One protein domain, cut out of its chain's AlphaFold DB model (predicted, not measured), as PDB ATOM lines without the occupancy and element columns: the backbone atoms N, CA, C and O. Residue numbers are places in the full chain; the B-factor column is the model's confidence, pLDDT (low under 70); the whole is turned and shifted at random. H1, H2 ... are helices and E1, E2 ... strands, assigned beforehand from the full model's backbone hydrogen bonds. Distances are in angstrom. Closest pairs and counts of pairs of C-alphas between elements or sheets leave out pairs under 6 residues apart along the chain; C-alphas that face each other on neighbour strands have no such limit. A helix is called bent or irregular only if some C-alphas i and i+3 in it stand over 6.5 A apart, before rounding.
ATOM      1  N   GLU A   9     146.423 142.668 132.745       57.19
ATOM      2  CA  GLU A   9     145.774 143.974 132.791       57.19
ATOM      3  C   GLU A   9     145.949 144.678 134.135       57.19
ATOM      4  O   GLU A   9     146.000 145.896 134.177       57.19
ATOM      5  N   LYS A  10     146.043 143.935 135.240       64.81
ATOM      6  CA  LYS A  10     146.136 144.510 136.579       64.81
ATOM      7  C   LYS A  10     147.537 145.046 136.907       64.81
ATOM      8  O   LYS A  10     147.622 146.229 137.229       64.81
ATOM      9  N   PRO A  11     148.638 144.270 136.797       68.81
ATOM     10  CA  PRO A  11     149.981 144.833 136.895       68.81
ATOM     11  C   PRO A  11     150.246 145.889 135.818       68.81
ATOM     12  O   PRO A  11     150.936 146.863 136.107       68.81
ATOM     13  N   LEU A  12     149.664 145.747 134.620       72.38
ATOM     14  CA  LEU A  12     149.704 146.779 133.585       72.38
ATOM     15  C   LEU A  12     149.012 148.064 134.050       72.38
ATOM     16  O   LEU A  12     149.675 149.085 134.142       72.38
ATOM     17  N   GLN A  13     147.723 148.022 134.393       73.00
ATOM     18  CA  GLN A  13     146.939 149.196 134.788       73.00
ATOM     19  C   GLN A  13     147.567 149.914 135.978       73.00
ATOM     20  O   GLN A  13     147.753 151.117 135.913       73.00
ATOM     21  N   LEU A  14     147.970 149.183 137.020       75.94
ATOM     22  CA  LEU A  14     148.642 149.775 138.181       75.94
ATOM     23  C   LEU A  14     149.940 150.496 137.802       75.94
ATOM     24  O   LEU A  14     150.304 151.497 138.411       75.94
ATOM     25  N   THR A  15     150.641 149.981 136.796       79.81
ATOM     26  CA  THR A  15     151.852 150.606 136.261       79.81
ATOM     27  C   THR A  15     151.526 151.825 135.414       79.81
ATOM     28  O   THR A  15     152.228 152.826 135.512       79.81
ATOM     29  N   LEU A  16     150.454 151.772 134.621       77.25
ATOM     30  CA  LEU A  16     149.989 152.913 133.839       77.25
ATOM     31  C   LEU A  16     149.512 154.055 134.737       77.25
ATOM     32  O   LEU A  16     149.925 155.187 134.515       77.25
ATOM     33  N   ASP A  17     148.725 153.750 135.769       77.31
ATOM     34  CA  ASP A  17     148.235 154.728 136.744       77.31
ATOM     35  C   ASP A  17     149.414 155.394 137.469       77.31
ATOM     36  O   ASP A  17     149.500 156.616 137.543       77.31
ATOM     37  N   TYR A  18     150.391 154.596 137.922       83.31
ATOM     38  CA  TYR A  18     151.587 155.137 138.562       83.31
ATOM     39  C   TYR A  18     152.395 156.038 137.622       83.31
ATOM     40  O   TYR A  18     152.875 157.091 138.039       83.31
ATOM     41  N   ILE A  19     152.569 155.636 136.361       82.44
ATOM     42  CA  ILE A  19     153.253 156.468 135.370       82.44
ATOM     43  C   ILE A  19     152.492 157.779 135.185       82.44
ATOM     44  O   ILE A  19     153.127 158.825 135.246       82.44
ATOM     45  N   ASP A  20     151.171 157.741 135.011       79.06
ATOM     46  CA  ASP A  20     150.356 158.944 134.809       79.06
ATOM     47  C   ASP A  20     150.498 159.933 135.978       79.06
ATOM     48  O   ASP A  20     150.762 161.119 135.764       79.06
ATOM     49  N   ASP A  21     150.473 159.421 137.210       82.69
ATOM     50  CA  ASP A  21     150.588 160.222 138.431       82.69
ATOM     51  C   ASP A  21     151.991 160.825 138.653       82.69
ATOM     52  O   ASP A  21     152.126 161.878 139.283       82.69
ATOM     53  N   ASN A  22     153.056 160.174 138.167       86.38
ATOM     54  CA  ASN A  22     154.438 160.507 138.553       86.38
ATOM     55  C   ASN A  22     155.312 161.027 137.401       86.38
ATOM     56  O   ASN A  22     156.355 161.646 137.646       86.38
ATOM     57  N   GLN A  23     154.903 160.826 136.145       83.44
ATOM     58  CA  GLN A  23     155.762 161.074 134.988       83.44
ATOM     59  C   GLN A  23     156.228 162.524 134.863       83.44
ATOM     60  O   GLN A  23     157.391 162.763 134.547       83.44
ATOM     61  N   ALA A  24     155.364 163.504 135.144       83.44
ATOM     62  CA  ALA A  24     155.712 164.912 134.970       83.44
ATOM     63  C   ALA A  24     156.847 165.328 135.919       83.44
ATOM     64  O   ALA A  24     157.811 165.972 135.501       83.44
ATOM     65  N   ALA A  25     156.760 164.907 137.183       89.00
ATOM     66  CA  ALA A  25     157.791 165.172 138.175       89.00
ATOM     67  C   ALA A  25     159.088 164.425 137.838       89.00
ATOM     68  O   ALA A  25     160.165 165.026 137.861       89.00
ATOM     69  N   LYS A  26     158.991 163.143 137.461       90.69
ATOM     70  CA  LYS A  26     160.175 162.336 137.153       90.69
ATOM     71  C   LYS A  26     160.919 162.836 135.917       90.69
ATOM     72  O   LYS A  26     162.144 162.928 135.932       90.69
ATOM     73  N   VAL A  27     160.204 163.191 134.853       84.31
ATOM     74  CA  VAL A  27     160.812 163.707 133.621       84.31
ATOM     75  C   VAL A  27     161.553 165.019 133.890       84.31
ATOM     76  O   VAL A  27     162.693 165.164 133.448       84.31
ATOM     77  N   ALA A  28     160.967 165.931 134.672       86.38
ATOM     78  CA  ALA A  28     161.617 167.187 135.048       86.38
ATOM     79  C   ALA A  28     162.873 166.969 135.913       86.38
ATOM     80  O   ALA A  28     163.890 167.636 135.712       86.38
ATOM     81  N   GLU A  29     162.832 166.017 136.852       90.06
ATOM     82  CA  GLU A  29     163.989 165.630 137.670       90.06
ATOM     83  C   GLU A  29     165.146 165.119 136.797       90.06
ATOM     84  O   GLU A  29     166.282 165.598 136.901       90.06
ATOM     85  N   VAL A  30     164.851 164.175 135.899       87.06
ATOM     86  CA  VAL A  30     165.831 163.588 134.979       87.06
ATOM     87  C   VAL A  30     166.389 164.653 134.036       87.06
ATOM     88  O   VAL A  30     167.606 164.730 133.847       87.06
ATOM     89  N   GLU A  31     165.534 165.508 133.475       83.25
ATOM     90  CA  GLU A  31     165.958 166.627 132.636       83.25
ATOM     91  C   GLU A  31     166.946 167.537 133.375       83.25
ATOM     92  O   GLU A  31     168.038 167.799 132.861       83.25
ATOM     93  N   ALA A  32     166.596 167.990 134.582       85.62
ATOM     94  CA  ALA A  32     167.426 168.897 135.366       85.62
ATOM     95  C   ALA A  32     168.796 168.280 135.685       85.62
ATOM     96  O   ALA A  32     169.827 168.936 135.504       85.62
ATOM     97  N   ARG A  33     168.816 167.002 136.089       86.19
ATOM     98  CA  ARG A  33     170.047 166.261 136.398       86.19
ATOM     99  C   ARG A  33     170.988 166.204 135.193       86.19
ATOM    100  O   ARG A  33     172.168 166.522 135.320       86.19
ATOM    101  N   PHE A  34     170.470 165.875 134.011       78.31
ATOM    102  CA  PHE A  34     171.302 165.723 132.814       78.31
ATOM    103  C   PHE A  34     171.624 167.039 132.096       78.31
ATOM    104  O   PHE A  34     172.660 167.135 131.441       78.31
ATOM    105  N   ASN A  35     170.792 168.073 132.217       76.06
ATOM    106  CA  ASN A  35     171.113 169.399 131.679       76.06
ATOM    107  C   ASN A  35     172.213 170.097 132.501       76.06
ATOM    108  O   ASN A  35     172.997 170.858 131.930       76.06
ATOM    109  N   ALA A  36     172.323 169.808 133.802       68.88
ATOM    110  CA  ALA A  36     173.436 170.273 134.632       68.88
ATOM    111  C   ALA A  36     174.775 169.619 134.238       68.88
ATOM    112  O   ALA A  36     175.811 170.283 134.232       68.88
ATOM    113  N   GLU A  37     174.750 168.335 133.878       63.31
ATOM    114  CA  GLU A  37     175.944 167.563 133.515       63.31
ATOM    115  C   GLU A  37     176.406 167.814 132.064       63.31
ATOM    116  O   GLU A  37     177.602 167.807 131.777       63.31
ATOM    117  N   PHE A  38     175.475 168.111 131.147       62.53
ATOM    118  CA  PHE A  38     175.740 168.222 129.706       62.53
ATOM    119  C   PHE A  38     175.237 169.549 129.115       62.53
ATOM    120  O   PHE A  38     174.476 169.567 128.146       62.53
ATOM    121  N   SER A  39     175.683 170.670 129.689       56.69
ATOM    122  CA  SER A  39     175.197 172.038 129.411       56.69
ATOM    123  C   SER A  39     175.145 172.460 127.932       56.69
ATOM    124  O   SER A  39     174.336 173.312 127.572       56.69
ATOM    125  N   ALA A  40     175.943 171.850 127.049       60.44
ATOM    126  CA  ALA A  40     175.924 172.106 125.603       60.44
ATOM    127  C   ALA A  40     174.673 171.562 124.878       60.44
ATOM    128  O   ALA A  40     174.492 171.797 123.682       60.44
ATOM    129  N   HIS A  41     173.830 170.793 125.571       60.09
ATOM    130  CA  HIS A  41     172.752 170.009 124.973       60.09
ATOM    131  C   HIS A  41     171.481 170.068 125.813       60.09
ATOM    132  O   HIS A  41     170.897 169.036 126.159       60.09
ATOM    133  N   GLN A  42     171.073 171.294 126.143       63.50
ATOM    134  CA  GLN A  42     169.775 171.542 126.749       63.50
ATOM    135  C   GLN A  42     168.684 170.995 125.829       63.50
ATOM    136  O   GLN A  42     168.599 171.349 124.653       63.50
ATOM    137  N   LEU A  43     167.893 170.086 126.380       67.56
ATOM    138  CA  LEU A  43     166.746 169.483 125.732       67.56
ATOM    139  C   LEU A  43     165.606 169.528 126.742       67.56
ATOM    140  O   LEU A  43     165.769 168.996 127.842       67.56
ATOM    141  N   ALA A  44     164.503 170.161 126.349       73.44
ATOM    142  CA  ALA A  44     163.272 170.173 127.122       73.44
ATOM    143  C   ALA A  44     162.519 168.859 126.891       73.44
ATOM    144  O   ALA A  44     162.306 168.466 125.741       73.44
ATOM    145  N   LEU A  45     162.134 168.183 127.969       71.81
ATOM    146  CA  LEU A  45     161.337 166.965 127.924       71.81
ATOM    147  C   LEU A  45     159.918 167.266 128.413       71.81
ATOM    148  O   LEU A  45     159.717 167.896 129.447       71.81
ATOM    149  N   ALA A  46     158.919 166.796 127.672       70.12
ATOM    150  CA  ALA A  46     157.518 166.865 128.085       70.12
ATOM    151  C   ALA A  46     157.090 165.562 128.787       70.12
ATOM    152  O   ALA A  46     157.726 164.524 128.573       70.12
ATOM    153  N   PRO A  47     156.002 165.561 129.578       68.19
ATOM    154  CA  PRO A  47     155.309 164.324 129.931       68.19
ATOM    155  C   PRO A  47     154.982 163.511 128.670       68.19
ATOM    156  O   PRO A  47     154.720 164.083 127.609       68.19
ATOM    157  N   PHE A  48     155.029 162.188 128.771       59.81
ATOM    158  CA  PHE A  48     154.784 161.295 127.649       59.81
ATOM    159  C   PHE A  48     153.372 160.706 127.677       59.81
ATOM    160  O   PHE A  48     152.824 160.363 128.721       59.81
ATOM    161  N   ALA A  49     152.767 160.548 126.499       56.72
ATOM    162  CA  ALA A  49     151.544 159.767 126.394       56.72
ATOM    163  C   ALA A  49     151.852 158.283 126.626       56.72
ATOM    164  O   ALA A  49     152.919 157.792 126.262       56.72
ATOM    165  N   VAL A  50     150.898 157.573 127.219       56.97
ATOM    166  CA  VAL A  50     150.931 156.123 127.364       56.97
ATOM    167  C   VAL A  50     149.886 155.541 126.419       56.97
ATOM    168  O   VAL A  50     148.691 155.742 126.615       56.97
ATOM    169  N   VAL A  51     150.321 154.801 125.402       52.19
ATOM    170  CA  VAL A  51     149.417 154.051 124.515       52.19
ATOM    171  C   VAL A  51     149.620 152.562 124.740       52.19
ATOM    172  O   VAL A  51     150.753 152.112 124.883       52.19
ATOM    173  N   THR A  52     148.531 151.798 124.766       53.56
ATOM    174  CA  THR A  52     148.560 150.331 124.762       53.56
ATOM    175  C   THR A  52     148.202 149.837 123.363       53.56
ATOM    176  O   THR A  52     147.134 150.178 122.854       53.56
ATOM    177  N   ILE A  53     149.072 149.038 122.740       47.22
ATOM    178  CA  ILE A  53     148.783 148.380 121.458       47.22
ATOM    179  C   ILE A  53     148.503 146.897 121.684       47.22
ATOM    180  O   ILE A  53     149.273 146.209 122.347       47.22
ATOM    181  N   VAL A  54     147.413 146.415 121.086       47.69
ATOM    182  CA  VAL A  54     147.102 144.988 120.944       47.69
ATOM    183  C   VAL A  54     147.630 144.548 119.576       47.69
ATOM    184  O   VAL A  54     147.189 145.107 118.571       47.69
ATOM    185  N   ASP A  55     148.583 143.605 119.503       42.69
ATOM    186  CA  ASP A  55     149.042 143.075 118.205       42.69
ATOM    187  C   ASP A  55     147.918 142.220 117.593       42.69
ATOM    188  O   ASP A  55     147.550 141.192 118.163       42.69
ATOM    189  N   PRO A  56     147.349 142.608 116.437       39.47
ATOM    190  CA  PRO A  56     146.226 141.891 115.843       39.47
ATOM    191  C   PRO A  56     146.622 140.558 115.184       39.47
ATOM    192  O   PRO A  56     145.761 139.914 114.585       39.47
ATOM    193  N   ARG A  57     147.904 140.159 115.202       41.19
ATOM    194  CA  ARG A  57     148.420 139.014 114.429       41.19
ATOM    195  C   ARG A  57     148.579 137.712 115.212       41.19
ATOM    196  O   ARG A  57     148.781 136.688 114.566       41.19
ATOM    197  N   ASP A  58     148.456 137.720 116.538       37.94
ATOM    198  CA  ASP A  58     148.652 136.520 117.360       37.94
ATOM    199  C   ASP A  58     147.476 136.285 118.316       37.94
ATOM    200  O   ASP A  58     147.399 136.860 119.397       37.94
ATOM    201  N   GLU A  59     146.585 135.353 117.966       35.00
ATOM    202  CA  GLU A  59     145.550 134.840 118.883       35.00
ATOM    203  C   GLU A  59     146.136 134.010 120.054       35.00
ATOM    204  O   GLU A  59     145.379 133.497 120.875       35.00
ATOM    205  N   LEU A  60     147.467 133.843 120.160       34.84
ATOM    206  CA  LEU A  60     148.087 132.902 121.109       34.84
ATOM    207  C   LEU A  60     149.457 133.298 121.703       34.84
ATOM    208  O   LEU A  60     150.076 132.457 122.359       34.84
ATOM    209  N   VAL A  61     149.956 134.529 121.547       31.55
ATOM    210  CA  VAL A  61     151.324 134.869 121.991       31.55
ATOM    211  C   VAL A  61     151.367 136.176 122.782       31.55
ATOM    212  O   VAL A  61     151.193 137.252 122.234       31.55
ATOM    213  N   ILE A  62     151.605 136.019 124.090       32.91
ATOM    214  CA  ILE A  62     152.144 136.973 125.076       32.91
ATOM    215  C   ILE A  62     151.923 138.448 124.712       32.91
ATOM    216  O   ILE A  62     152.758 139.081 124.064       32.91
ATOM    217  N   GLU A  63     150.816 138.984 125.227       33.12
ATOM    218  CA  GLU A  63     150.519 140.411 125.322       33.12
ATOM    219  C   GLU A  63     151.691 141.126 125.992       33.12
ATOM    220  O   GLU A  63     151.820 141.171 127.215       33.12
ATOM    221  N   THR A  64     152.593 141.639 125.168       32.00
ATOM    222  CA  THR A  64     153.682 142.484 125.616       32.00
ATOM    223  C   THR A  64     153.184 143.908 125.406       32.00
ATOM    224  O   THR A  64     153.109 144.354 124.261       32.00
ATOM    225  N   PRO A  65     152.736 144.614 126.454       35.69
ATOM    226  CA  PRO A  65     152.147 145.932 126.284       35.69
ATOM    227  C   PRO A  65     153.233 146.907 125.850       35.69
ATOM    228  O   PRO A  65     154.037 147.334 126.668       35.69
ATOM    229  N   MET A  66     153.239 147.254 124.565       37.69
ATOM    230  CA  MET A  66     154.116 148.274 124.013       37.69
ATOM    231  C   MET A  66     153.617 149.651 124.430       37.69
ATOM    232  O   MET A  66     152.633 150.142 123.885       37.69
ATOM    233  N   LEU A  67     154.309 150.264 125.390       41.69
ATOM    234  CA  LEU A  67     154.168 151.688 125.680       41.69
ATOM    235  C   LEU A  67     154.620 152.481 124.448       41.69
ATOM    236  O   LEU A  67     155.676 152.166 123.927       41.69
ATOM    237  N   PHE A  68     153.870 153.478 123.976       38.25
ATOM    238  CA  PHE A  68     154.366 154.448 122.991       38.25
ATOM    239  C   PHE A  68     154.424 155.825 123.619       38.25
ATOM    240  O   PHE A  68     153.381 156.389 123.929       38.25
ATOM    241  N   VAL A  69     155.625 156.385 123.711       34.88
ATOM    242  CA  VAL A  69     155.804 157.817 123.948       34.88
ATOM    243  C   VAL A  69     155.537 158.546 122.632       34.88
ATOM    244  O   VAL A  69     156.319 158.439 121.695       34.88
ATOM    245  N   VAL A  70     154.418 159.258 122.537       26.23
ATOM    246  CA  VAL A  70     154.149 160.212 121.451       26.23
ATOM    247  C   VAL A  70     153.823 161.549 122.100       26.23
ATOM    248  O   VAL A  70     153.057 161.602 123.063       26.23
ATOM    249  N   ALA A  71     154.415 162.631 121.597       23.05
ATOM    250  CA  ALA A  71     153.949 163.971 121.919       23.05
ATOM    251  C   ALA A  71     152.559 164.152 121.282       23.05
ATOM    252  O   ALA A  71     152.457 164.273 120.068       23.05
ATOM    253  N   ASP A  72     151.529 164.037 122.125       26.27
ATOM    254  CA  ASP A  72     150.109 164.380 121.950       26.27
ATOM    255  C   ASP A  72     149.571 164.546 120.512       26.27
ATOM    256  O   ASP A  72     149.858 165.546 119.859       26.27
ATOM    257  N   GLN A  73     148.681 163.631 120.090       26.36
ATOM    258  CA  GLN A  73     147.531 163.950 119.226       26.36
ATOM    259  C   GLN A  73     146.324 163.047 119.554       26.36
ATOM    260  O   GLN A  73     146.085 162.048 118.883       26.36
ATOM    261  N   VAL A  89     155.215 135.812 137.319       65.44
ATOM    262  CA  VAL A  89     156.217 136.679 136.689       65.44
ATOM    263  C   VAL A  89     155.826 136.934 135.238       65.44
ATOM    264  O   VAL A  89     155.609 135.995 134.474       65.44
ATOM    265  N   TYR A  90     155.796 138.205 134.863       67.00
ATOM    266  CA  TYR A  90     155.408 138.689 133.544       67.00
ATOM    267  C   TYR A  90     156.527 139.533 132.943       67.00
ATOM    268  O   TYR A  90     157.270 140.171 133.683       67.00
ATOM    269  N   GLN A  91     156.648 139.563 131.615       70.06
ATOM    270  CA  GLN A  91     157.583 140.439 130.909       70.06
ATOM    271  C   GLN A  91     156.815 141.510 130.136       70.06
ATOM    272  O   GLN A  91     155.838 141.211 129.461       70.06
ATOM    273  N   PHE A  92     157.286 142.746 130.251       72.94
ATOM    274  CA  PHE A  92     156.736 143.931 129.613       72.94
ATOM    275  C   PHE A  92     157.808 144.560 128.718       72.94
ATOM    276  O   PHE A  92     158.986 144.592 129.091       72.94
ATOM    277  N   GLU A  93     157.397 145.074 127.558       75.50
ATOM    278  CA  GLU A  93     158.232 145.866 126.652       75.50
ATOM    279  C   GLU A  93     157.710 147.288 126.598       75.50
ATOM    280  O   GLU A  93     156.650 147.551 126.054       75.50
ATOM    281  N   PHE A  94     158.485 148.236 127.088       77.50
ATOM    282  CA  PHE A  94     158.147 149.640 126.978       77.50
ATOM    283  C   PHE A  94     158.891 150.243 125.794       77.50
ATOM    284  O   PHE A  94     160.125 150.218 125.780       77.50
ATOM    285  N   ALA A  95     158.166 150.792 124.819       78.31
ATOM    286  CA  ALA A  95     158.767 151.543 123.730       78.31
ATOM    287  C   ALA A  95     158.732 153.048 124.014       78.31
ATOM    288  O   ALA A  95     157.799 153.617 124.578       78.31
ATOM    289  N   VAL A  96     159.806 153.720 123.640       79.94
ATOM    290  CA  VAL A  96     159.968 155.154 123.814       79.94
ATOM    291  C   VAL A  96     160.366 155.708 122.467       79.94
ATOM    292  O   VAL A  96     161.442 155.398 121.961       79.94
ATOM    293  N   ILE A  97     159.502 156.544 121.903       80.06
ATOM    294  CA  ILE A  97     159.800 157.299 120.697       80.06
ATOM    295  C   ILE A  97     159.945 158.757 121.104       80.06
ATOM    296  O   ILE A  97     159.101 159.295 121.811       80.06
ATOM    297  N   ALA A  98     161.027 159.407 120.695       80.12
ATOM    298  CA  ALA A  98     161.208 160.822 120.987       80.12
ATOM    299  C   ALA A  98     161.750 161.572 119.779       80.12
ATOM    300  O   ALA A  98     162.620 161.080 119.054       80.12
ATOM    301  N   LEU A  99     161.219 162.778 119.592       77.44
ATOM    302  CA  LEU A  99     161.630 163.713 118.555       77.44
ATOM    303  C   LEU A  99     162.878 164.483 118.992       77.44
ATOM    304  O   LEU A  99     163.106 164.725 120.180       77.44
ATOM    305  N   GLY A 100     163.677 164.903 118.019       77.44
ATOM    306  CA  GLY A 100     164.784 165.825 118.230       77.44
ATOM    307  C   GLY A 100     165.050 166.667 116.990       77.44
ATOM    308  O   GLY A 100     164.739 166.266 115.875       77.44
ATOM    309  N   GLU A 101     165.655 167.838 117.189       81.19
ATOM    310  CA  GLU A 101     166.084 168.704 116.076       81.19
ATOM    311  C   GLU A 101     167.166 168.041 115.208       81.19
ATOM    312  O   GLU A 101     167.308 168.348 114.027       81.19
ATOM    313  N   ASP A 102     167.944 167.141 115.811       84.75
ATOM    314  CA  ASP A 102     168.976 166.340 115.174       84.75
ATOM    315  C   ASP A 102     169.012 164.928 115.787       84.75
ATOM    316  O   ASP A 102     168.423 164.658 116.841       84.75
ATOM    317  N   GLU A 103     169.707 164.007 115.119       84.88
ATOM    318  CA  GLU A 103     169.863 162.624 115.582       84.88
ATOM    319  C   GLU A 103     170.447 162.526 117.011       84.88
ATOM    320  O   GLU A 103     169.877 161.797 117.833       84.88
ATOM    321  N   PRO A 104     171.535 163.242 117.371       85.44
ATOM    322  CA  PRO A 104     172.053 163.240 118.740       85.44
ATOM    323  C   PRO A 104     171.029 163.656 119.803       85.44
ATOM    324  O   PRO A 104     170.973 163.040 120.871       85.44
ATOM    325  N   LYS A 105     170.221 164.687 119.541       81.50
ATOM    326  CA  LYS A 105     169.173 165.156 120.454       81.50
ATOM    327  C   LYS A 105     168.037 164.143 120.569       81.50
ATOM    328  O   LYS A 105     167.657 163.832 121.695       81.50
ATOM    329  N   ALA A 106     167.573 163.564 119.460       81.44
ATOM    330  CA  ALA A 106     166.522 162.541 119.471       81.44
ATOM    331  C   ALA A 106     166.944 161.295 120.276       81.44
ATOM    332  O   ALA A 106     166.207 160.815 121.138       81.44
ATOM    333  N   LYS A 107     168.178 160.812 120.078       84.81
ATOM    334  CA  LYS A 107     168.729 159.672 120.837       84.81
ATOM    335  C   LYS A 107     168.848 159.963 122.331       84.81
ATOM    336  O   LYS A 107     168.542 159.107 123.162       84.81
ATOM    337  N   ARG A 108     169.283 161.173 122.694       82.94
ATOM    338  CA  ARG A 108     169.369 161.593 124.101       82.94
ATOM    339  C   ARG A 108     167.997 161.737 124.745       82.94
ATOM    340  O   ARG A 108     167.864 161.382 125.911       82.94
ATOM    341  N   ALA A 109     167.004 162.224 124.003       82.44
ATOM    342  CA  ALA A 109     165.624 162.304 124.465       82.44
ATOM    343  C   ALA A 109     165.113 160.913 124.865       82.44
ATOM    344  O   ALA A 109     164.732 160.705 126.015       82.44
ATOM    345  N   VAL A 110     165.225 159.936 123.954       86.38
ATOM    346  CA  VAL A 110     164.854 158.535 124.211       86.38
ATOM    347  C   VAL A 110     165.573 157.981 125.434       86.38
ATOM    348  O   VAL A 110     164.940 157.398 126.309       86.38
ATOM    349  N   TRP A 111     166.889 158.184 125.533       86.00
ATOM    350  CA  TRP A 111     167.664 157.690 126.669       86.00
ATOM    351  C   TRP A 111     167.169 158.239 128.011       86.00
ATOM    352  O   TRP A 111     167.010 157.484 128.968       86.00
ATOM    353  N   ARG A 112     166.883 159.542 128.079       85.56
ATOM    354  CA  ARG A 112     166.385 160.184 129.301       85.56
ATOM    355  C   ARG A 112     164.993 159.679 129.678       85.56
ATOM    356  O   ARG A 112     164.762 159.403 130.850       85.56
ATOM    357  N   TYR A 113     164.102 159.477 128.711       86.81
ATOM    358  CA  TYR A 113     162.795 158.864 128.967       86.81
ATOM    359  C   TYR A 113     162.905 157.410 129.437       86.81
ATOM    360  O   TYR A 113     162.220 157.022 130.379       86.81
ATOM    361  N   LEU A 114     163.801 156.614 128.845       87.88
ATOM    362  CA  LEU A 114     164.058 155.241 129.291       87.88
ATOM    363  C   LEU A 114     164.613 155.197 130.723       87.88
ATOM    364  O   LEU A 114     164.249 154.300 131.482       87.88
ATOM    365  N   ILE A 115     165.453 156.164 131.111       89.00
ATOM    366  CA  ILE A 115     165.910 156.317 132.500       89.00
ATOM    367  C   ILE A 115     164.751 156.692 133.417       89.00
ATOM    368  O   ILE A 115     164.576 156.033 134.435       89.00
ATOM    369  N   ALA A 116     163.957 157.705 133.057       89.00
ATOM    370  CA  ALA A 116     162.807 158.128 133.854       89.00
ATOM    371  C   ALA A 116     161.852 156.954 134.108       89.00
ATOM    372  O   ALA A 116     161.442 156.710 135.239       89.00
ATOM    373  N   LEU A 117     161.565 156.175 133.065       89.25
ATOM    374  CA  LEU A 117     160.746 154.976 133.161       89.25
ATOM    375  C   LEU A 117     161.383 153.914 134.064       89.25
ATOM    376  O   LEU A 117     160.721 153.389 134.952       89.25
ATOM    377  N   TRP A 118     162.666 153.604 133.873       91.19
ATOM    378  CA  TRP A 118     163.362 152.622 134.703       91.19
ATOM    379  C   TRP A 118     163.402 153.023 136.188       91.19
ATOM    380  O   TRP A 118     163.199 152.171 137.056       91.19
ATOM    381  N   GLU A 119     163.614 154.306 136.488       91.44
ATOM    382  CA  GLU A 119     163.585 154.839 137.853       91.44
ATOM    383  C   GLU A 119     162.181 154.745 138.463       91.44
ATOM    384  O   GLU A 119     162.060 154.237 139.573       91.44
ATOM    385  N   MET A 120     161.118 155.101 137.729       89.75
ATOM    386  CA  MET A 120     159.735 154.939 138.215       89.75
ATOM    387  C   MET A 120     159.402 153.479 138.526       89.75
ATOM    388  O   MET A 120     158.884 153.172 139.598       89.75
ATOM    389  N   LEU A 121     159.752 152.546 137.636       88.69
ATOM    390  CA  LEU A 121     159.541 151.116 137.891       88.69
ATOM    391  C   LEU A 121     160.362 150.627 139.105       88.69
ATOM    392  O   LEU A 121     159.902 149.773 139.865       88.69
ATOM    393  N   SER A 122     161.555 151.192 139.327       88.25
ATOM    394  CA  SER A 122     162.395 150.896 140.502       88.25
ATOM    395  C   SER A 122     161.775 151.424 141.794       88.25
ATOM    396  O   SER A 122     161.793 150.740 142.818       88.25
ATOM    397  N   GLU A 123     161.190 152.618 141.750       88.25
ATOM    398  CA  GLU A 123     160.477 153.225 142.872       88.25
ATOM    399  C   GLU A 123     159.252 152.386 143.249       88.25
ATOM    400  O   GLU A 123     159.108 152.017 144.420       88.25
ATOM    401  N   MET A 124     158.456 151.961 142.260       82.75
ATOM    402  CA  MET A 124     157.337 151.031 142.459       82.75
ATOM    403  C   MET A 124     157.779 149.711 143.109       82.75
ATOM    404  O   MET A 124     157.095 149.216 144.009       82.75
ATOM    405  N   HIS A 125     158.925 149.156 142.692       80.06
ATOM    406  CA  HIS A 125     159.514 147.964 143.316       80.06
ATOM    407  C   HIS A 125     159.894 148.216 144.782       80.06
ATOM    408  O   HIS A 125     159.517 147.451 145.667       80.06
ATOM    409  N   SER A 126     160.623 149.303 145.054       68.38
ATOM    410  CA  SER A 126     161.150 149.613 146.391       68.38
ATOM    411  C   SER A 126     160.054 149.879 147.424       68.38
ATOM    412  O   SER A 126     160.171 149.465 148.575       68.38
ATOM    413  N   ALA A 127     158.955 150.505 146.999       62.72
ATOM    414  CA  ALA A 127     157.787 150.730 147.837       62.72
ATOM    415  C   ALA A 127     156.929 149.466 148.006       62.72
ATOM    416  O   ALA A 127     155.951 149.516 148.750       62.72
ATOM    417  N   SER A 128     157.263 148.365 147.307       59.78
ATOM    418  CA  SER A 128     156.392 147.201 147.109       59.78
ATOM    419  C   SER A 128     154.973 147.677 146.860       59.78
ATOM    420  O   SER A 128     154.134 147.396 147.703       59.78
ATOM    421  N   HIS A 129     154.746 148.475 145.803       63.81
ATOM    422  CA  HIS A 129     153.542 149.299 145.637       63.81
ATOM    423  C   HIS A 129     152.271 148.484 145.929       63.81
ATOM    424  O   HIS A 129     151.773 147.731 145.089       63.81
ATOM    425  N   ALA A 130     151.845 148.546 147.192       58.38
ATOM    426  CA  ALA A 130     150.913 147.609 147.781       58.38
ATOM    427  C   ALA A 130     149.563 148.266 147.653       58.38
ATOM    428  O   ALA A 130     149.218 149.192 148.384       58.38
ATOM    429  N   THR A 131     148.823 147.810 146.663       60.69
ATOM    430  CA  THR A 131     147.426 148.178 146.528       60.69
ATOM    431  C   THR A 131     146.595 147.186 147.328       60.69
ATOM    432  O   THR A 131     147.039 146.066 147.590       60.69
ATOM    433  N   GLU A 132     145.350 147.535 147.657       60.00
ATOM    434  CA  GLU A 132     144.369 146.550 148.161       60.00
ATOM    435  C   GLU A 132     144.282 145.315 147.243       60.00
ATOM    436  O   GLU A 132     143.929 144.212 147.655       60.00
ATOM    437  N   ALA A 133     144.664 145.514 145.985       56.75
ATOM    438  CA  ALA A 133     144.631 144.576 144.897       56.75
ATOM    439  C   ALA A 133     145.875 143.666 144.795       56.75
ATOM    440  O   ALA A 133     145.814 142.721 144.012       56.75
ATOM    441  N   GLY A 134     146.978 143.922 145.504       70.81
ATOM    442  CA  GLY A 134     148.215 143.130 145.458       70.81
ATOM    443  C   GLY A 134     149.479 143.993 145.410       70.81
ATOM    444  O   GLY A 134     149.408 145.218 145.502       70.81
ATOM    445  N   SER A 135     150.642 143.356 145.244       76.50
ATOM    446  CA  SER A 135     151.948 144.035 145.172       76.50
ATOM    447  C   SER A 135     152.690 143.741 143.867       76.50
ATOM    448  O   SER A 135     152.622 142.627 143.340       76.50
ATOM    449  N   LEU A 136     153.401 144.755 143.365       77.38
ATOM    450  CA  LEU A 136     154.248 144.680 142.174       77.38
ATOM    451  C   LEU A 136     155.725 144.721 142.552       77.38
ATOM    452  O   LEU A 136     156.167 145.623 143.261       77.38
ATOM    453  N   HIS A 137     156.492 143.775 142.014       80.94
ATOM    454  CA  HIS A 137     157.937 143.678 142.203       80.94
ATOM    455  C   HIS A 137     158.620 143.705 140.834       80.94
ATOM    456  O   HIS A 137     158.909 142.666 140.233       80.94
ATOM    457  N   TRP A 138     158.867 144.909 140.317       84.62
ATOM    458  CA  TRP A 138     159.579 145.112 139.050       84.62
ATOM    459  C   TRP A 138     161.024 144.597 139.107       84.62
ATOM    460  O   TRP A 138     161.602 144.454 140.178       84.62
ATOM    461  N   PHE A 139     161.592 144.271 137.950       84.25
ATOM    462  CA  PHE A 139     162.928 143.687 137.770       84.25
ATOM    463  C   PHE A 139     163.145 142.328 138.447       84.25
ATOM    464  O   PHE A 139     164.281 141.917 138.681       84.25
ATOM    465  N   THR A 140     162.058 141.601 138.713       73.00
ATOM    466  CA  THR A 140     162.106 140.248 139.275       73.00
ATOM    467  C   THR A 140     161.919 139.209 138.171       73.00
ATOM    468  O   THR A 140     161.048 139.351 137.314       73.00
ATOM    469  N   GLY A 141     162.733 138.149 138.182       67.38
ATOM    470  CA  GLY A 141     162.684 137.070 137.192       67.38
ATOM    471  C   GLY A 141     163.764 137.204 136.121       67.38
ATOM    472  O   GLY A 141     164.862 136.679 136.297       67.38
ATOM    473  N   ASN A 142     163.461 137.881 135.009       62.38
ATOM    474  CA  ASN A 142     164.398 138.009 133.885       62.38
ATOM    475  C   ASN A 142     165.245 139.292 133.952       62.38
ATOM    476  O   ASN A 142     164.787 140.300 134.490       62.38
ATOM    477  N   PRO A 143     166.447 139.298 133.338       72.88
ATOM    478  CA  PRO A 143     167.267 140.499 133.239       72.88
ATOM    479  C   PRO A 143     166.555 141.633 132.497       72.88
ATOM    480  O   PRO A 143     166.015 141.423 131.409       72.88
ATOM    481  N   THR A 144     166.652 142.841 133.048       80.88
ATOM    482  CA  THR A 144     166.258 144.082 132.376       80.88
ATOM    483  C   THR A 144     167.165 144.347 131.183       80.88
ATOM    484  O   THR A 144     168.387 144.217 131.288       80.88
ATOM    485  N   ARG A 145     166.591 144.728 130.041       80.38
ATOM    486  CA  ARG A 145     167.355 145.016 128.820       80.38
ATOM    487  C   ARG A 145     166.927 146.340 128.212       80.38
ATOM    488  O   ARG A 145     165.736 146.587 128.056       80.38
ATOM    489  N   PHE A 146     167.914 147.138 127.820       83.88
ATOM    490  CA  PHE A 146     167.724 148.338 127.013       83.88
ATOM    491  C   PHE A 146     168.130 148.035 125.574       83.88
ATOM    492  O   PHE A 146     169.225 147.517 125.340       83.88
ATOM    493  N   PHE A 147     167.278 148.386 124.617       83.38
ATOM    494  CA  PHE A 147     167.607 148.335 123.196       83.38
ATOM    495  C   PHE A 147     167.515 149.737 122.624       83.38
ATOM    496  O   PHE A 147     166.493 150.402 122.755       83.38
ATOM    497  N   TYR A 148     168.584 150.170 121.971       74.69
ATOM    498  CA  TYR A 148     168.599 151.430 121.244       74.69
ATOM    499  C   TYR A 148     168.337 151.121 119.781       74.69
ATOM    500  O   TYR A 148     169.132 150.425 119.145       74.69
ATOM    501  N   MET A 149     167.209 151.606 119.275       74.38
ATOM    502  CA  MET A 149     166.856 151.449 117.874       74.38
ATOM    503  C   MET A 149     167.431 152.617 117.056       74.38
ATOM    504  O   MET A 149     167.861 153.632 117.619       74.38
ATOM    505  N   PRO A 150     167.529 152.468 115.724       78.38
ATOM    506  CA  PRO A 150     167.961 153.541 114.835       78.38
ATOM    507  C   PRO A 150     167.129 154.819 114.995       78.38
ATOM    508  O   PRO A 150     166.001 154.798 115.487       78.38
ATOM    509  N   THR A 151     167.684 155.941 114.540       82.69
ATOM    510  CA  THR A 151     166.894 157.140 114.257       82.69
ATOM    511  C   THR A 151     166.267 157.038 112.879       82.69
ATOM    512  O   THR A 151     166.829 156.447 111.957       82.69
ATOM    513  N   TYR A 152     165.108 157.656 112.748       84.44
ATOM    514  CA  TYR A 152     164.302 157.688 111.545       84.44
ATOM    515  C   TYR A 152     163.946 159.135 111.220       84.44
ATOM    516  O   TYR A 152     164.014 160.021 112.075       84.44
ATOM    517  N   THR A 153     163.543 159.364 109.977       86.50
ATOM    518  CA  THR A 153     163.001 160.641 109.523       86.50
ATOM    519  C   THR A 153     161.648 160.365 108.892       86.50
ATOM    520  O   THR A 153     161.549 159.473 108.048       86.50
ATOM    521  N   ASN A 154     160.605 161.066 109.335       76.56
ATOM    522  CA  ASN A 154     159.276 160.929 108.739       76.56
ATOM    523  C   ASN A 154     159.144 161.779 107.460       76.56
ATOM    524  O   ASN A 154     160.040 162.547 107.106       76.56
ATOM    525  N   ASP A 155     158.000 161.674 106.784       80.31
ATOM    526  CA  ASP A 155     157.721 162.425 105.550       80.31
ATOM    527  C   ASP A 155     157.699 163.954 105.753       80.31
ATOM    528  O   ASP A 155     157.862 164.709 104.795       80.31
ATOM    529  N   ALA A 156     157.529 164.421 106.996       79.56
ATOM    530  CA  ALA A 156     157.600 165.834 107.366       79.56
ATOM    531  C   ALA A 156     159.040 166.325 107.623       79.56
ATOM    532  O   ALA A 156     159.247 167.508 107.892       79.56
ATOM    533  N   GLY A 157     160.044 165.447 107.517       81.06
ATOM    534  CA  GLY A 157     161.446 165.769 107.784       81.06
ATOM    535  C   GLY A 157     161.812 165.776 109.270       81.06
ATOM    536  O   GLY A 157     162.921 166.181 109.617       81.06
ATOM    537  N   GLU A 158     160.918 165.329 110.153       78.44
ATOM    538  CA  GLU A 158     161.161 165.287 111.593       78.44
ATOM    539  C   GLU A 158     161.994 164.058 111.955       78.44
ATOM    540  O   GLU A 158     161.711 162.942 111.507       78.44
ATOM    541  N   ILE A 159     163.019 164.260 112.784       78.88
ATOM    542  CA  ILE A 159     163.895 163.186 113.249       78.88
ATOM    543  C   ILE A 159     163.347 162.636 114.561       78.88
ATOM    544  O   ILE A 159     163.195 163.365 115.541       78.88
ATOM    545  N   PHE A 160     163.110 161.329 114.592       80.88
ATOM    546  CA  PHE A 160     162.730 160.610 115.801       80.88
ATOM    547  C   PHE A 160     163.659 159.429 116.050       80.88
ATOM    548  O   PHE A 160     164.206 158.830 115.126       80.88
ATOM    549  N   SER A 161     163.852 159.093 117.319       84.94
ATOM    550  CA  SER A 161     164.561 157.890 117.749       84.94
ATOM    551  C   SER A 161     163.585 156.959 118.450       84.94
ATOM    552  O   SER A 161     162.649 157.432 119.089       84.94
ATOM    553  N   ASP A 162     163.838 155.657 118.364       83.00
ATOM    554  CA  ASP A 162     163.130 154.618 119.118       83.00
ATOM    555  C   ASP A 162     164.099 153.980 120.134       83.00
ATOM    556  O   ASP A 162     165.301 153.835 119.886       83.00
ATOM    557  N   GLY A 163     163.593 153.621 121.304       84.69
ATOM    558  CA  GLY A 163     164.293 152.801 122.277       84.69
ATOM    559  C   GLY A 163     163.326 151.940 123.076       84.69
ATOM    560  O   GLY A 163     162.176 152.307 123.296       84.69
ATOM    561  N   ARG A 164     163.805 150.776 123.516       84.75
ATOM    562  CA  ARG A 164     163.002 149.770 124.217       84.75
ATOM    563  C   ARG A 164     163.577 149.461 125.590       84.75
ATOM    564  O   ARG A 164     164.791 149.301 125.731       84.75
ATOM    565  N   LEU A 165     162.695 149.293 126.567       86.25
ATOM    566  CA  LEU A 165     162.984 148.713 127.873       86.25
ATOM    567  C   LEU A 165     162.193 147.411 128.013       86.25
ATOM    568  O   LEU A 165     160.972 147.437 128.102       86.25
ATOM    569  N   LEU A 166     162.884 146.274 128.069       82.44
ATOM    570  CA  LEU A 166     162.286 145.004 128.484       82.44
ATOM    571  C   LEU A 166     162.517 144.826 129.982       82.44
ATOM    572  O   LEU A 166     163.668 144.762 130.422       82.44
ATOM    573  N   ALA A 167     161.440 144.711 130.754       80.62
ATOM    574  CA  ALA A 167     161.494 144.497 132.195       80.62
ATOM    575  C   ALA A 167     160.492 143.422 132.618       80.62
ATOM    576  O   ALA A 167     159.417 143.289 132.038       80.62
ATOM    577  N   SER A 168     160.852 142.622 133.619       78.44
ATOM    578  CA  SER A 168     159.924 141.664 134.223       78.44
ATOM    579  C   SER A 168     159.332 142.205 135.515       78.44
ATOM    580  O   SER A 168     159.987 142.964 136.221       78.44
ATOM    581  N   VAL A 169     158.104 141.810 135.823       76.31
ATOM    582  CA  VAL A 169     157.409 142.135 137.067       76.31
ATOM    583  C   VAL A 169     156.854 140.862 137.669       76.31
ATOM    584  O   VAL A 169     156.218 140.065 136.983       76.31
ATOM    585  N   GLU A 170     157.093 140.669 138.958       76.56
ATOM    586  CA  GLU A 170     156.347 139.691 139.735       76.56
ATOM    587  C   GLU A 170     155.129 140.384 140.352       76.56
ATOM    588  O   GLU A 170     155.263 141.373 141.075       76.56
ATOM    589  N   TYR A 171     153.938 139.864 140.064       75.12
ATOM    590  CA  TYR A 171     152.697 140.295 140.695       75.12
ATOM    591  C   TYR A 171     152.250 139.256 141.721       75.12
ATOM    592  O   TYR A 171     152.087 138.074 141.397       75.12
ATOM    593  N   ARG A 172     152.037 139.711 142.959       74.94
ATOM    594  CA  ARG A 172     151.549 138.886 144.070       74.94
ATOM    595  C   ARG A 172     150.186 139.389 144.524       74.94
ATOM    596  O   ARG A 172     150.048 140.569 144.851       74.94
ATOM    597  N   GLU A 173     149.203 138.497 144.575       67.38
ATOM    598  CA  GLU A 173     147.888 138.799 145.145       67.38
ATOM    599  C   GLU A 173     147.987 139.002 146.663       67.38
ATOM    600  O   GLU A 173     148.776 138.345 147.347       67.38
ATOM    601  N   THR A 174     147.189 139.928 147.187       63.34
ATOM    602  CA  THR A 174     146.915 140.038 148.621       63.34
ATOM    603  C   THR A 174     145.995 138.884 149.023       63.34
ATOM    604  O   THR A 174     144.951 138.690 148.402       63.34
TER     605      THR A 174
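AT A GLANCE: This is residues 9 to 73 and 89 to 174 of the 175 residues of an uncharacterized protein of Gallionellaceae bacterium (UniProt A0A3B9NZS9). A twisted sheet of five strands has the long helix H2 lying over it, along E2 and E5. The bent helix H1 adds two arms: H1a is at one end of the sheet, which curls round it, and H1b crosses H2 on the side away from the sheet. A long loop leads from H1 to E1; its residues 56 to 61 stick out free, and residues 52 to 53 pair with E1. The printed part has 151 residues, with two named helices and five named strands; along the chain come first H1, then E1 and E2, then H2, and last E3, E4 and E5. The class is mixed, helices and strands, and the sheet is branched, its neighbour pairs being E1 and E2, parallel, and E2 and E5, E3 and E5, and E4 and E5, antiparallel. The whole is compact, with a radius of gyration of the C-alphas of 16.0 A and spans of 48 by 39 by 29 A.

IN THESE COORDINATES: E5, residues 159 to 172, is the longest strand, 41.1 A, from C-alpha 159 at (163.895, 163.186, 113.249) to C-alpha 172 at (151.549, 138.886, 144.070). E2, residues 89 to 100, measures 35.5 A, and E4, residues 145 to 153, 25.2 A. E1 is residues 66 to 68 and E3 residues 134 to 138. H2, residues 103 to 126, measures 34.6 A. H1, residues 9 to 37, was assigned as one helix by its hydrogen bonds but is bent, with C-alphas 21 and 24 7.8 A apart; its arms are H1a, residues 9 to 21, and H1b, residues 24 to 37, and H1a begins with C-alpha 9 at (145.774, 143.974, 132.791).

HOW THE PARTS SIT: E2 lies on one side of E5, with N 94 and O 165 2.8 A apart. E4 and E3 lie on the other side: E4 forms a hairpin with E5, N 147 to O 164 being 2.9 A, and E3 has N 137 and O 170 at 2.9 A. E1 is beside E2, with N 95 and O 67 3.0 A apart. H2 is on the sheet at a height of 7.0 A, over E2 and E5, and only just along the strands, at 28 degrees to E2 on the local plane. The closest C-alphas of H2 and E5 are those of Ala 106 and Ser 161, 5.3 A. H1b touches H2 at a steep tilt of 56 degrees, opposite ways, closest at the C-alphas of Val 27 and Ala 116, 5.9 A. H1a and H2 only just touch, with 3 pairs of C-alphas within 8 A, the closest being those of Ile 19 and Met 120, 7.2 A. H1b is not on the sheet. In H1a, H1b and H2 every O i to N i+4 pair is within hydrogen-bond range.

THE WHOLE: The two C-alphas farthest apart, those of Gly 157 and Thr 174, are 50.4 A apart. Residues 74 to 88 are not printed, and C-alphas 73 and 89 are 33.5 A apart across the cut. The link from H1 to E1 is long, 28 residues. Mean pLDDT of the printed part is 71.1; 52 residues are under 70, among them residues 47 to 73.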